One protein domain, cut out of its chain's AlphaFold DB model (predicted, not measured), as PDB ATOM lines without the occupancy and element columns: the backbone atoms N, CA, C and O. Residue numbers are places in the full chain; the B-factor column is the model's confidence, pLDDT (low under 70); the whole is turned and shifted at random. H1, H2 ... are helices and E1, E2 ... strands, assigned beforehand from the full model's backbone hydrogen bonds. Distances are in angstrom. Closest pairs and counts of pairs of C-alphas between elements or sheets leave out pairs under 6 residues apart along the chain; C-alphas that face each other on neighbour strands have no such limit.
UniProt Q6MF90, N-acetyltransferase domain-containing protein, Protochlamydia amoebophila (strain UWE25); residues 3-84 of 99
ATOM      1  N   LEU A   3      45.373 -23.281 -23.812       90.38
ATOM      2  CA  LEU A   3      44.002 -22.780 -23.928       90.38
ATOM      3  C   LEU A   3      43.514 -22.324 -22.547       90.38
ATOM      4  O   LEU A   3      43.682 -23.052 -21.569       90.38
ATOM      5  N   ILE A   4      42.950 -21.122 -22.459       91.31
ATOM      6  CA  ILE A   4      42.526 -20.494 -21.202       91.31
ATOM      7  C   ILE A   4      41.099 -19.969 -21.372       91.31
ATOM      8  O   ILE A   4      40.812 -19.300 -22.360       91.31
ATOM      9  N   ASN A   5      40.213 -20.229 -20.408       90.88
ATOM     10  CA  ASN A   5      38.901 -19.581 -20.371       90.88
ATOM     11  C   ASN A   5      39.073 -18.100 -20.022       90.88
ATOM     12  O   ASN A   5      39.666 -17.769 -18.995       90.88
ATOM     13  N   GLN A   6      38.537 -17.227 -20.864       85.19
ATOM     14  CA  GLN A   6      38.523 -15.788 -20.668       85.19
ATOM     15  C   GLN A   6      37.099 -15.261 -20.657       85.19
ATOM     16  O   GLN A   6      36.301 -15.574 -21.536       85.19
ATOM     17  N   SER A   7      36.812 -14.411 -19.677       84.56
ATOM     18  CA  SER A   7      35.552 -13.681 -19.589       84.56
ATOM     19  C   SER A   7      35.760 -12.274 -20.144       84.56
ATOM     20  O   SER A   7      36.386 -11.444 -19.486       84.56
ATOM     21  N   ILE A   8      35.244 -11.995 -21.341       77.06
ATOM     22  CA  ILE A   8      35.352 -10.686 -22.005       77.06
ATOM     23  C   ILE A   8      33.942 -10.181 -22.278       77.06
ATOM     24  O   ILE A   8      33.171 -10.877 -22.924       77.06
ATOM     25  N   GLU A   9      33.590  -8.995 -21.771       76.19
ATOM     26  CA  GLU A   9      32.253  -8.399 -21.966       76.19
ATOM     27  C   GLU A   9      31.093  -9.368 -21.656       76.19
ATOM     28  O   GLU A   9      30.087  -9.392 -22.351       76.19
ATOM     29  N   GLN A  10      31.237 -10.183 -20.601       79.69
ATOM     30  CA  GLN A  10      30.268 -11.217 -20.191       79.69
ATOM     31  C   GLN A  10      30.155 -12.428 -21.149       79.69
ATOM     32  O   GLN A  10      29.403 -13.356 -20.859       79.69
ATOM     33  N   GLU A  11      30.946 -12.488 -22.227       81.00
ATOM     34  CA  GLU A  11      31.116 -13.669 -23.085       81.00
ATOM     35  C   GLU A  11      32.249 -14.567 -22.546       81.00
ATOM     36  O   GLU A  11      33.325 -14.086 -22.179       81.00
ATOM     37  N   GLN A  12      32.023 -15.887 -22.504       86.69
ATOM     38  CA  GLN A  12      33.062 -16.878 -22.196       86.69
ATOM     39  C   GLN A  12      33.751 -17.320 -23.486       86.69
ATOM     40  O   GLN A  12      33.122 -17.890 -24.376       86.69
ATOM     41  N   LEU A  13      35.051 -17.063 -23.577       85.31
ATOM     42  CA  LEU A  13      35.868 -17.292 -24.763       85.31
ATOM     43  C   LEU A  13      37.081 -18.150 -24.434       85.31
ATOM     44  O   LEU A  13      37.644 -18.052 -23.348       85.31
ATOM     45  N   ILE A  14      37.525 -18.956 -25.396       89.81
ATOM     46  CA  ILE A  14      38.762 -19.723 -25.254       89.81
ATOM     47  C   ILE A  14      39.922 -18.922 -25.852       89.81
ATOM     48  O   ILE A  14      40.005 -18.726 -27.065       89.81
ATOM     49  N   GLU A  15      40.834 -18.461 -25.002       89.62
ATOM     50  CA  GLU A  15      42.078 -17.804 -25.398       89.62
ATOM     51  C   GLU A  15      43.164 -18.843 -25.682       89.62
ATOM     52  O   GLU A  15      43.576 -19.589 -24.794       89.62
ATOM     53  N   LEU A  16      43.698 -18.839 -26.904       90.88
ATOM     54  CA  LEU A  16      44.967 -19.479 -27.212       90.88
ATOM     55  C   LEU A  16      46.112 -18.532 -26.842       90.88
ATOM     56  O   LEU A  16      46.383 -17.539 -27.526       90.88
ATOM     57  N   ARG A  17      46.832 -18.877 -25.776       88.94
ATOM     58  CA  ARG A  17      48.022 -18.153 -25.328       88.94
ATOM     59  C   ARG A  17      49.290 -18.880 -25.745       88.94
ATOM     60  O   ARG A  17      49.496 -20.057 -25.437       88.94
ATOM     61  N   TYR A  18      50.208 -18.159 -26.376       87.44
ATOM     62  CA  TYR A  18      51.503 -18.696 -26.777       87.44
ATOM     63  C   TYR A  18      52.650 -17.736 -26.466       87.44
ATOM     64  O   TYR A  18      52.526 -16.516 -26.516       87.44
ATOM     65  N   ARG A  19      53.803 -18.319 -26.137       85.12
ATOM     66  CA  ARG A  19      55.076 -17.624 -25.966       85.12
ATOM     67  C   ARG A  19      56.154 -18.538 -26.525       85.12
ATOM     68  O   ARG A  19      56.233 -19.698 -26.131       85.12
ATOM     69  N   PHE A  20      56.956 -18.010 -27.439       82.12
ATOM     70  CA  PHE A  20      58.042 -18.744 -28.080       82.12
ATOM     71  C   PHE A  20      59.373 -18.129 -27.673       82.12
ATOM     72  O   PHE A  20      59.518 -16.904 -27.689       82.12
ATOM     73  N   HIS A  21      60.334 -18.979 -27.316       80.81
ATOM     74  CA  HIS A  21      61.667 -18.534 -26.930       80.81
ATOM     75  C   HIS A  21      62.386 -17.874 -28.130       80.81
ATOM     76  O   HIS A  21      62.267 -18.390 -29.247       80.81
ATOM     77  N   PRO A  22      63.145 -16.775 -27.931       81.25
ATOM     78  CA  PRO A  22      63.783 -16.018 -29.012       81.25
ATOM     79  C   PRO A  22      64.603 -16.835 -30.011       81.25
ATOM     80  O   PRO A  22      64.546 -16.582 -31.211       81.25
ATOM     81  N   ASN A  23      65.292 -17.870 -29.530       82.88
ATOM     82  CA  ASN A  23      66.116 -18.766 -30.354       82.88
ATOM     83  C   ASN A  23      65.350 -19.494 -31.475       82.88
ATOM     84  O   ASN A  23      65.969 -20.000 -32.409       82.88
ATOM     85  N   TYR A  24      64.018 -19.550 -31.397       79.44
ATOM     86  CA  TYR A  24      63.158 -20.220 -32.378       79.44
ATOM     87  C   TYR A  24      62.374 -19.236 -33.256       79.44
ATOM     88  O   TYR A  24      61.508 -19.640 -34.035       79.44
ATOM     89  N   TRP A  25      62.648 -17.935 -33.144       81.88
ATOM     90  CA  TRP A  25      62.015 -16.923 -33.985       81.88
ATOM     91  C   TRP A  25      62.504 -16.993 -35.435       81.88
ATOM     92  O   TRP A  25      63.601 -17.464 -35.721       81.88
ATOM     93  N   GLY A  26      61.673 -16.510 -36.364       79.56
ATOM     94  CA  GLY A  26      62.019 -16.418 -37.788       79.56
ATOM     95  C   GLY A  26      61.990 -17.742 -38.559       79.56
ATOM     96  O   GLY A  26      62.307 -17.742 -39.740       79.56
ATOM     97  N   ARG A  27      61.587 -18.851 -37.924       85.56
ATOM     98  CA  ARG A  27      61.621 -20.207 -38.510       85.56
ATOM     99  C   ARG A  27      60.252 -20.803 -38.848       85.56
ATOM    100  O   ARG A  27      60.158 -21.996 -39.074       85.56
ATOM    101  N   GLY A  28      59.170 -20.030 -38.776       86.12
ATOM    102  CA  GLY A  28      57.808 -20.538 -39.021       86.12
ATOM    103  C   GLY A  28      57.202 -21.393 -37.894       86.12
ATOM    104  O   GLY A  28      55.986 -21.385 -37.746       86.12
ATOM    105  N   LEU A  29      58.023 -21.987 -37.018       89.62
ATOM    106  CA  LEU A  29      57.611 -22.872 -35.911       89.62
ATOM    107  C   LEU A  29      56.455 -22.335 -35.056       89.62
ATOM    108  O   LEU A  29      55.561 -23.074 -34.655       89.62
ATOM    109  N   ALA A  30      56.458 -21.033 -34.771       89.56
ATOM    110  CA  ALA A  30      55.397 -20.410 -33.989       89.56
ATOM    111  C   ALA A  30      54.036 -20.444 -34.702       89.56
ATOM    112  O   ALA A  30      53.008 -20.654 -34.068       89.56
ATOM    113  N   THR A  31      54.037 -20.238 -36.020       90.69
ATOM    114  CA  THR A  31      52.834 -20.308 -36.852       90.69
ATOM    115  C   THR A  31      52.360 -21.752 -36.992       90.69
ATOM    116  O   THR A  31      51.174 -21.996 -36.810       90.69
ATOM    117  N   GLU A  32      53.264 -22.706 -37.221       91.69
ATOM    118  CA  GLU A  32      52.924 -24.137 -37.287       91.69
ATOM    119  C   GLU A  32      52.289 -24.633 -35.985       91.69
ATOM    120  O   GLU A  32      51.238 -25.267 -36.005       91.69
ATOM    121  N   ALA A  33      52.880 -24.279 -34.841       91.44
ATOM    122  CA  ALA A  33      52.350 -24.649 -33.534       91.44
ATOM    123  C   ALA A  33      50.954 -24.055 -33.280       91.44
ATOM    124  O   ALA A  33      50.081 -24.745 -32.759       91.44
ATOM    125  N   VAL A  34      50.728 -22.792 -33.664       90.50
ATOM    126  CA  VAL A  34      49.407 -22.153 -33.545       90.50
ATOM    127  C   VAL A  34      48.381 -22.842 -34.445       90.50
ATOM    128  O   VAL A  34      47.296 -23.158 -33.969       90.50
ATOM    129  N   LEU A  35      48.728 -23.138 -35.701       90.19
ATOM    130  CA  LEU A  35      47.841 -23.845 -36.631       90.19
ATOM    131  C   LEU A  35      47.484 -25.249 -36.131       90.19
ATOM    132  O   LEU A  35      46.315 -25.622 -36.162       90.19
ATOM    133  N   ALA A  36      48.457 -26.000 -35.610       91.50
ATOM    134  CA  ALA A  36      48.220 -27.332 -35.060       91.50
ATOM    135  C   ALA A  36      47.252 -27.302 -33.865       91.50
ATOM    136  O   ALA A  36      46.364 -28.147 -33.762       91.50
ATOM    137  N   VAL A  37      47.384 -26.307 -32.977       91.12
ATOM    138  CA  VAL A  37      46.447 -26.148 -31.854       91.12
ATOM    139  C   VAL A  37      45.072 -25.701 -32.322       91.12
ATOM    140  O   VAL A  37      44.083 -26.196 -31.790       91.12
ATOM    141  N   CYS A  38      44.988 -24.810 -33.312       87.75
ATOM    142  CA  CYS A  38      43.718 -24.454 -33.938       87.75
ATOM    143  C   CYS A  38      43.013 -25.705 -34.475       87.75
ATOM    144  O   CYS A  38      41.884 -25.964 -34.074       87.75
ATOM    145  N   GLN A  39      43.695 -26.517 -35.287       88.69
ATOM    146  CA  GLN A  39      43.127 -27.745 -35.847       88.69
ATOM    147  C   GLN A  39      42.622 -28.690 -34.751       88.69
ATOM    148  O   GLN A  39      41.488 -29.150 -34.799       88.69
ATOM    149  N   TYR A  40      43.432 -28.924 -33.716       90.06
ATOM    150  CA  TYR A  40      43.033 -29.764 -32.589       90.06
ATOM    151  C   TYR A  40      41.813 -29.204 -31.839       90.06
ATOM    152  O   TYR A  40      40.891 -29.945 -31.502       90.06
ATOM    153  N   ALA A  41      41.785 -27.897 -31.581       88.06
ATOM    154  CA  ALA A  41      40.677 -27.250 -30.887       88.06
ATOM    155  C   ALA A  41      39.357 -27.358 -31.670       88.06
ATOM    156  O   ALA A  41      38.320 -27.624 -31.061       88.06
ATOM    157  N   PHE A  42      39.402 -27.187 -32.993       86.44
ATOM    158  CA  PHE A  42      38.223 -27.293 -33.850       86.44
ATOM    159  C   PHE A  42      37.775 -28.749 -34.008       86.44
ATOM    160  O   PHE A  42      36.643 -29.076 -33.654       86.44
ATOM    161  N   ASP A  43      38.672 -29.629 -34.446       86.94
ATOM    162  CA  ASP A  43      38.313 -30.996 -34.837       86.94
ATOM    163  C   ASP A  43      38.059 -31.916 -33.647       86.94
ATOM    164  O   ASP A  43      37.195 -32.786 -33.707       86.94
ATOM    165  N   GLN A  44      38.858 -31.778 -32.585       91.62
ATOM    166  CA  GLN A  44      38.874 -32.744 -31.483       91.62
ATOM    167  C   GLN A  44      38.135 -32.225 -30.252       91.62
ATOM    168  O   GLN A  44      37.497 -33.002 -29.548       91.62
ATOM    169  N   LEU A  45      38.212 -30.917 -29.977       89.12
ATOM    170  CA  LEU A  45      37.549 -30.318 -28.813       89.12
ATOM    171  C   LEU A  45      36.189 -29.685 -29.143       89.12
ATOM    172  O   LEU A  45      35.470 -29.302 -28.220       89.12
ATOM    173  N   GLY A  46      35.832 -29.543 -30.425       86.50
ATOM    174  CA  GLY A  46      34.583 -28.904 -30.851       86.50
ATOM    175  C   GLY A  46      34.480 -27.421 -30.471       86.50
ATOM    176  O   GLY A  46      33.380 -26.868 -30.380       86.50
ATOM    177  N   ILE A  47      35.612 -26.761 -30.207       86.25
ATOM    178  CA  ILE A  47      35.654 -25.342 -29.846       86.25
ATOM    179  C   ILE A  47      35.350 -24.533 -31.096       86.25
ATOM    180  O   ILE A  47      36.140 -24.517 -32.019       86.25
ATOM    181  N   LYS A  48      34.236 -23.803 -31.120       81.12
ATOM    182  CA  LYS A  48      33.806 -23.068 -32.324       81.12
ATOM    183  C   LYS A  48      34.548 -21.753 -32.558       81.12
ATOM    184  O   LYS A  48      34.496 -21.213 -33.654       81.12
ATOM    185  N   LYS A  49      35.182 -21.212 -31.515       81.56
ATOM    186  CA  LYS A  49      35.789 -19.877 -31.497       81.56
ATOM    187  C   LYS A  49      37.020 -19.888 -30.604       81.56
ATOM    188  O   LYS A  49      36.924 -20.211 -29.422       81.56
ATOM    189  N   LEU A  50      38.147 -19.471 -31.165       85.94
ATOM    190  CA  LEU A  50      39.351 -19.135 -30.414       85.94
ATOM    191  C   LEU A  50      39.576 -17.629 -30.469       85.94
ATOM    192  O   LEU A  50      39.135 -16.961 -31.400       85.94
ATOM    193  N   ILE A  51      40.266 -17.101 -29.464       86.88
ATOM    194  CA  ILE A  51      40.781 -15.732 -29.452       86.88
ATOM    195  C   ILE A  51      42.253 -15.739 -29.030       86.88
ATOM    196  O   ILE A  51      42.748 -16.726 -28.492       86.88
ATOM    197  N   SER A  52      42.963 -14.625 -29.202       86.94
ATOM    198  CA  SER A  52      44.197 -14.370 -28.452       86.94
ATOM    199  C   SER A  52      44.265 -12.900 -28.085       86.94
ATOM    200  O   SER A  52      43.879 -12.031 -28.862       86.94
ATOM    201  N   ILE A  53      44.736 -12.615 -26.879       84.81
ATOM    202  CA  ILE A  53      44.911 -11.249 -26.402       84.81
ATOM    203  C   ILE A  53      46.375 -10.897 -26.649       84.81
ATOM    204  O   ILE A  53      47.279 -11.444 -26.017       84.81
ATOM    205  N   ILE A  54      46.614 -10.026 -27.630       83.88
ATOM    206  CA  ILE A  54      47.957  -9.683 -28.100       83.88
ATOM    207  C   ILE A  54      48.183  -8.181 -27.935       83.88
ATOM    208  O   ILE A  54      47.442  -7.364 -28.485       83.88
ATOM    209  N   ASP A  55      49.255  -7.831 -27.226       83.81
ATOM    210  CA  ASP A  55      49.769  -6.463 -27.142       83.81
ATOM    211  C   ASP A  55      50.121  -5.927 -28.554       83.81
ATOM    212  O   ASP A  55      50.825  -6.620 -29.301       83.81
ATOM    213  N   PRO A  56      49.701  -4.710 -28.955       81.38
ATOM    214  CA  PRO A  56      49.996  -4.123 -30.268       81.38
ATOM    215  C   PRO A  56      51.475  -3.989 -30.564       81.38
ATOM    216  O   PRO A  56      51.872  -3.987 -31.727       81.38
ATOM    217  N   GLN A  57      52.277  -3.830 -29.518       84.94
ATOM    218  CA  GLN A  57      53.721  -3.684 -29.610       84.94
ATOM    219  C   GLN A  57      54.396  -5.048 -29.799       84.94
ATOM    220  O   GLN A  57      55.557  -5.136 -30.199       84.94
ATOM    221  N   ASN A  58      53.665  -6.148 -29.592       86.31
ATOM    222  CA  ASN A  58      54.141  -7.499 -29.842       86.31
ATOM    223  C   ASN A  58      53.968  -7.888 -31.321       86.31
ATOM    224  O   ASN A  58      53.258  -8.835 -31.675       86.31
ATOM    225  N   PHE A  59      54.698  -7.191 -32.198       86.75
ATOM    226  CA  PHE A  59      54.701  -7.415 -33.651       86.75
ATOM    227  C   PHE A  59      54.984  -8.869 -34.052       86.75
ATOM    228  O   PHE A  59      54.525  -9.337 -35.094       86.75
ATOM    229  N   ARG A  60      55.715  -9.616 -33.217       87.44
ATOM    230  CA  ARG A  60      55.996 -11.038 -33.448       87.44
ATOM    231  C   ARG A  60      54.734 -11.883 -33.337       87.44
ATOM    232  O   ARG A  60      54.458 -12.670 -34.240       87.44
ATOM    233  N   SER A  61      53.969 -11.699 -32.264       87.25
ATOM    234  CA  SER A  61      52.723 -12.440 -32.045       87.25
ATOM    235  C   SER A  61      51.650 -12.025 -33.045       87.25
ATOM    236  O   SER A  61      50.961 -12.899 -33.566       87.25
ATOM    237  N   LEU A  62      51.596 -10.738 -33.408       87.44
ATOM    238  CA  LEU A  62      50.750 -10.246 -34.502       87.44
ATOM    239  C   LEU A  62      51.113 -10.894 -35.842       87.44
ATOM    240  O   LEU A  62      50.233 -11.314 -36.586       87.44
ATOM    241  N   GLY A  63      52.406 -11.024 -36.145       88.88
ATOM    242  CA  GLY A  63      52.867 -11.703 -37.353       88.88
ATOM    243  C   GLY A  63      52.487 -13.185 -37.386       88.88
ATOM    244  O   GLY A  63      52.160 -13.702 -38.451       88.88
ATOM    245  N   VAL A  64      52.514 -13.866 -36.235       89.25
ATOM    246  CA  VAL A  64      52.059 -15.261 -36.111       89.25
ATOM    247  C   VAL A  64      50.564 -15.366 -36.388       89.25
ATOM    248  O   VAL A  64      50.197 -16.138 -37.269       89.25
ATOM    249  N   ALA A  65      49.741 -14.555 -35.714       86.81
ATOM    250  CA  ALA A  65      48.296 -14.514 -35.930       86.81
ATOM    251  C   ALA A  65      47.974 -14.236 -37.409       86.81
ATOM    252  O   ALA A  65      47.311 -15.035 -38.064       86.81
ATOM    253  N   LYS A  66      48.557 -13.180 -37.992       87.38
ATOM    254  CA  LYS A  66      48.345 -12.824 -39.405       87.38
ATOM    255  C   LYS A  66      48.640 -13.989 -40.353       87.38
ATOM    256  O   LYS A  66      47.863 -14.243 -41.266       87.38
ATOM    257  N   ARG A  67      49.760 -14.692 -40.154       88.75
ATOM    258  CA  ARG A  67      50.129 -15.855 -40.981       88.75
ATOM    259  C   ARG A  67      49.230 -17.066 -40.747       88.75
ATOM    260  O   ARG A  67      49.041 -17.840 -41.672       88.75
ATOM    261  N   ALA A  68      48.677 -17.215 -39.547       86.56
ATOM    262  CA  ALA A  68      47.713 -18.259 -39.222       86.56
ATOM    263  C   ALA A  68      46.293 -17.963 -39.758       86.56
ATOM    264  O   ALA A  68      45.370 -18.713 -39.462       86.56
ATOM    265  N   GLY A  69      46.097 -16.881 -40.526       83.62
ATOM    266  CA  GLY A  69      44.798 -16.522 -41.111       83.62
ATOM    267  C   GLY A  69      43.835 -15.858 -40.128       83.62
ATOM    268  O   GLY A  69      42.639 -15.773 -40.381       83.62
ATOM    269  N   TRP A  70      44.350 -15.395 -38.994       84.81
ATOM    270  CA  TRP A  70      43.548 -14.816 -37.932       84.81
ATOM    271  C   TRP A  70      43.029 -13.431 -38.334       84.81
ATOM    272  O   TRP A  70      43.798 -12.561 -38.753       84.81
ATOM    273  N   LEU A  71      41.720 -13.217 -38.188       81.00
ATOM    274  CA  LEU A  71      41.119 -11.891 -38.350       81.00
ATOM    275  C   LEU A  71      41.552 -10.969 -37.202       81.00
ATOM    276  O   LEU A  71      41.841 -11.424 -36.106       81.00
ATOM    277  N   PHE A  72      41.621  -9.664 -37.434       76.12
ATOM    278  CA  PHE A  72      41.993  -8.709 -36.391       76.12
ATOM    279  C   PHE A  72      40.749  -7.927 -35.962       76.12
ATOM    280  O   PHE A  72      40.224  -7.121 -36.726       76.12
ATOM    281  N   GLY A  73      40.259  -8.207 -34.752       71.62
ATOM    282  CA  GLY A  73      39.115  -7.521 -34.150       71.62
ATOM    283  C   GLY A  73      39.415  -6.114 -33.613       71.62
ATOM    284  O   GLY A  73      40.469  -5.526 -33.863       71.62
ATOM    285  N   LYS A  74      38.460  -5.566 -32.848       67.12
ATOM    286  CA  LYS A  74      38.568  -4.238 -32.227       67.12
ATOM    287  C   LYS A  74      39.680  -4.207 -31.177       67.12
ATOM    288  O   LYS A  74      39.774  -5.108 -30.352       67.12
ATOM    289  N   LYS A  75      40.440  -3.109 -31.159       67.94
ATOM    290  CA  LYS A  75      41.325  -2.759 -30.044       67.94
ATOM    291  C   LYS A  75      40.473  -2.338 -28.852       67.94
ATOM    292  O   LYS A  75      39.639  -1.446 -28.987       67.94
ATOM    293  N   GLN A  76      40.717  -2.937 -27.700       67.50
ATOM    294  CA  GLN A  76      40.053  -2.588 -26.452       67.50
ATOM    295  C   GLN A  76      41.044  -2.731 -25.296       67.50
ATOM    296  O   GLN A  76      42.067  -3.410 -25.421       67.50
ATOM    297  N   SER A  77      40.775  -2.023 -24.204       67.44
ATOM    298  CA  SER A  77      41.561  -2.115 -22.979       67.44
ATOM    299  C   SER A  77      41.136  -3.349 -22.186       67.44
ATOM    300  O   SER A  77      39.955  -3.505 -21.883       67.44
ATOM    301  N   PHE A  78      42.089  -4.206 -21.834       67.06
ATOM    302  CA  PHE A  78      41.872  -5.364 -20.969       67.06
ATOM    303  C   PHE A  78      42.948  -5.372 -19.881       67.06
ATOM    304  O   PHE A  78      44.131  -5.445 -20.202       67.06
ATOM    305  N   MET A  79      42.540  -5.278 -18.608       60.81
ATOM    306  CA  MET A  79      43.441  -5.261 -17.440       60.81
ATOM    307  C   MET A  79      44.666  -4.336 -17.623       60.81
ATOM    308  O   MET A  79      45.800  -4.795 -17.559       60.81
ATOM    309  N   ASP A  80      44.430  -3.054 -17.920       58.72
ATOM    310  CA  ASP A  80      45.449  -2.007 -18.157       58.72
ATOM    311  C   ASP A  80      46.328  -2.159 -19.418       58.72
ATOM    312  O   ASP A  80      47.119  -1.267 -19.731       58.72
ATOM    313  N   TYR A  81      46.144  -3.215 -20.217       55.34
ATOM    314  CA  TYR A  81      46.767  -3.345 -21.536       55.34
ATOM    315  C   TYR A  81      45.831  -2.811 -22.621       55.34
ATOM    316  O   TYR A  81      44.712  -3.297 -22.802       55.34
ATOM    317  N   LEU A  82      46.296  -1.829 -23.396       52.59
ATOM    318  CA  LEU A  82      45.667  -1.469 -24.664       52.59
ATOM    319  C   LEU A  82      45.979  -2.618 -25.637       52.59
ATOM    320  O   LEU A  82      47.122  -2.725 -26.064       52.59
ATOM    321  N   CYS A  83      45.019  -3.483 -25.997       56.00
ATOM    322  CA  CYS A  83      45.326  -4.652 -26.844       56.00
ATOM    323  C   CYS A  83      44.294  -5.773 -26.801       56.00
ATOM    324  O   CYS A  83      44.510  -6.776 -26.134       56.00
ATOM    325  N   ILE A  84      43.250  -5.666 -27.629       54.41
ATOM    326  CA  ILE A  84      42.505  -6.828 -28.104       54.41
ATOM    327  C   ILE A  84      42.701  -6.981 -29.619       54.41
ATOM    328  O   ILE A  84      42.539  -6.034 -30.384       54.41
TER     329      ILE A  84
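AT A GLANCE: This is residues 3 to 84 of the 99 residues of the protein "N-acetyltransferase domain-containing protein" of Protochlamydia amoebophila (strain UWE25) (UniProt Q6MF90). A two-stranded hairpin, E1 and E2, has a long helix, H1, near E2, and a shorter helix, H2, packs on H1's residues 30 to 34. Residues 50 to 51 pair in parallel with residues 14 to 15 of E2. The printed part has 82 residues, in order E1, E2, H1, H2, the sheet antiparallel; the class is mixed, with 37 residues in named elements, under half. It is compact, radius of gyration of the C-alphas 12.9 A, spanning 37 by 33 by 19 A.

IN THESE COORDINATES: E1 is residues 3 to 8, from C-alpha 3 at (44.002, -22.780, -23.928); E2 is 11 to 17, 17.6 A long. H1 is 29 to 43, 21.0 A; H2 is 59 to 67, ending at C-alpha 67 (50.129, -15.855, -40.981).

HOW THE PARTS SIT: E1 and E2 form an antiparallel hairpin; N 6 and O 13 are 2.8 A apart, within hydrogen-bond range. E2 and H1 are near each other, with 6 pairs of C-alphas within 10 A. H1, with residues 30 to 34 alone, touches H2, closest at the C-alphas of Thr 31 and Val 64, 5.2 A, a steep tilt of 50 degrees, the same way. E2 and H2 are apart. In H1 and H2 every O i to N i+4 pair is within hydrogen-bond range.

THE WHOLE: The C-alphas of Gln 10 and Asn 23, the two farthest apart, are 38.0 A apart. The printed part has no cut. The links E2 to H1 and H1 to H2 are long. Residues 74 to 84 have pLDDT under 70.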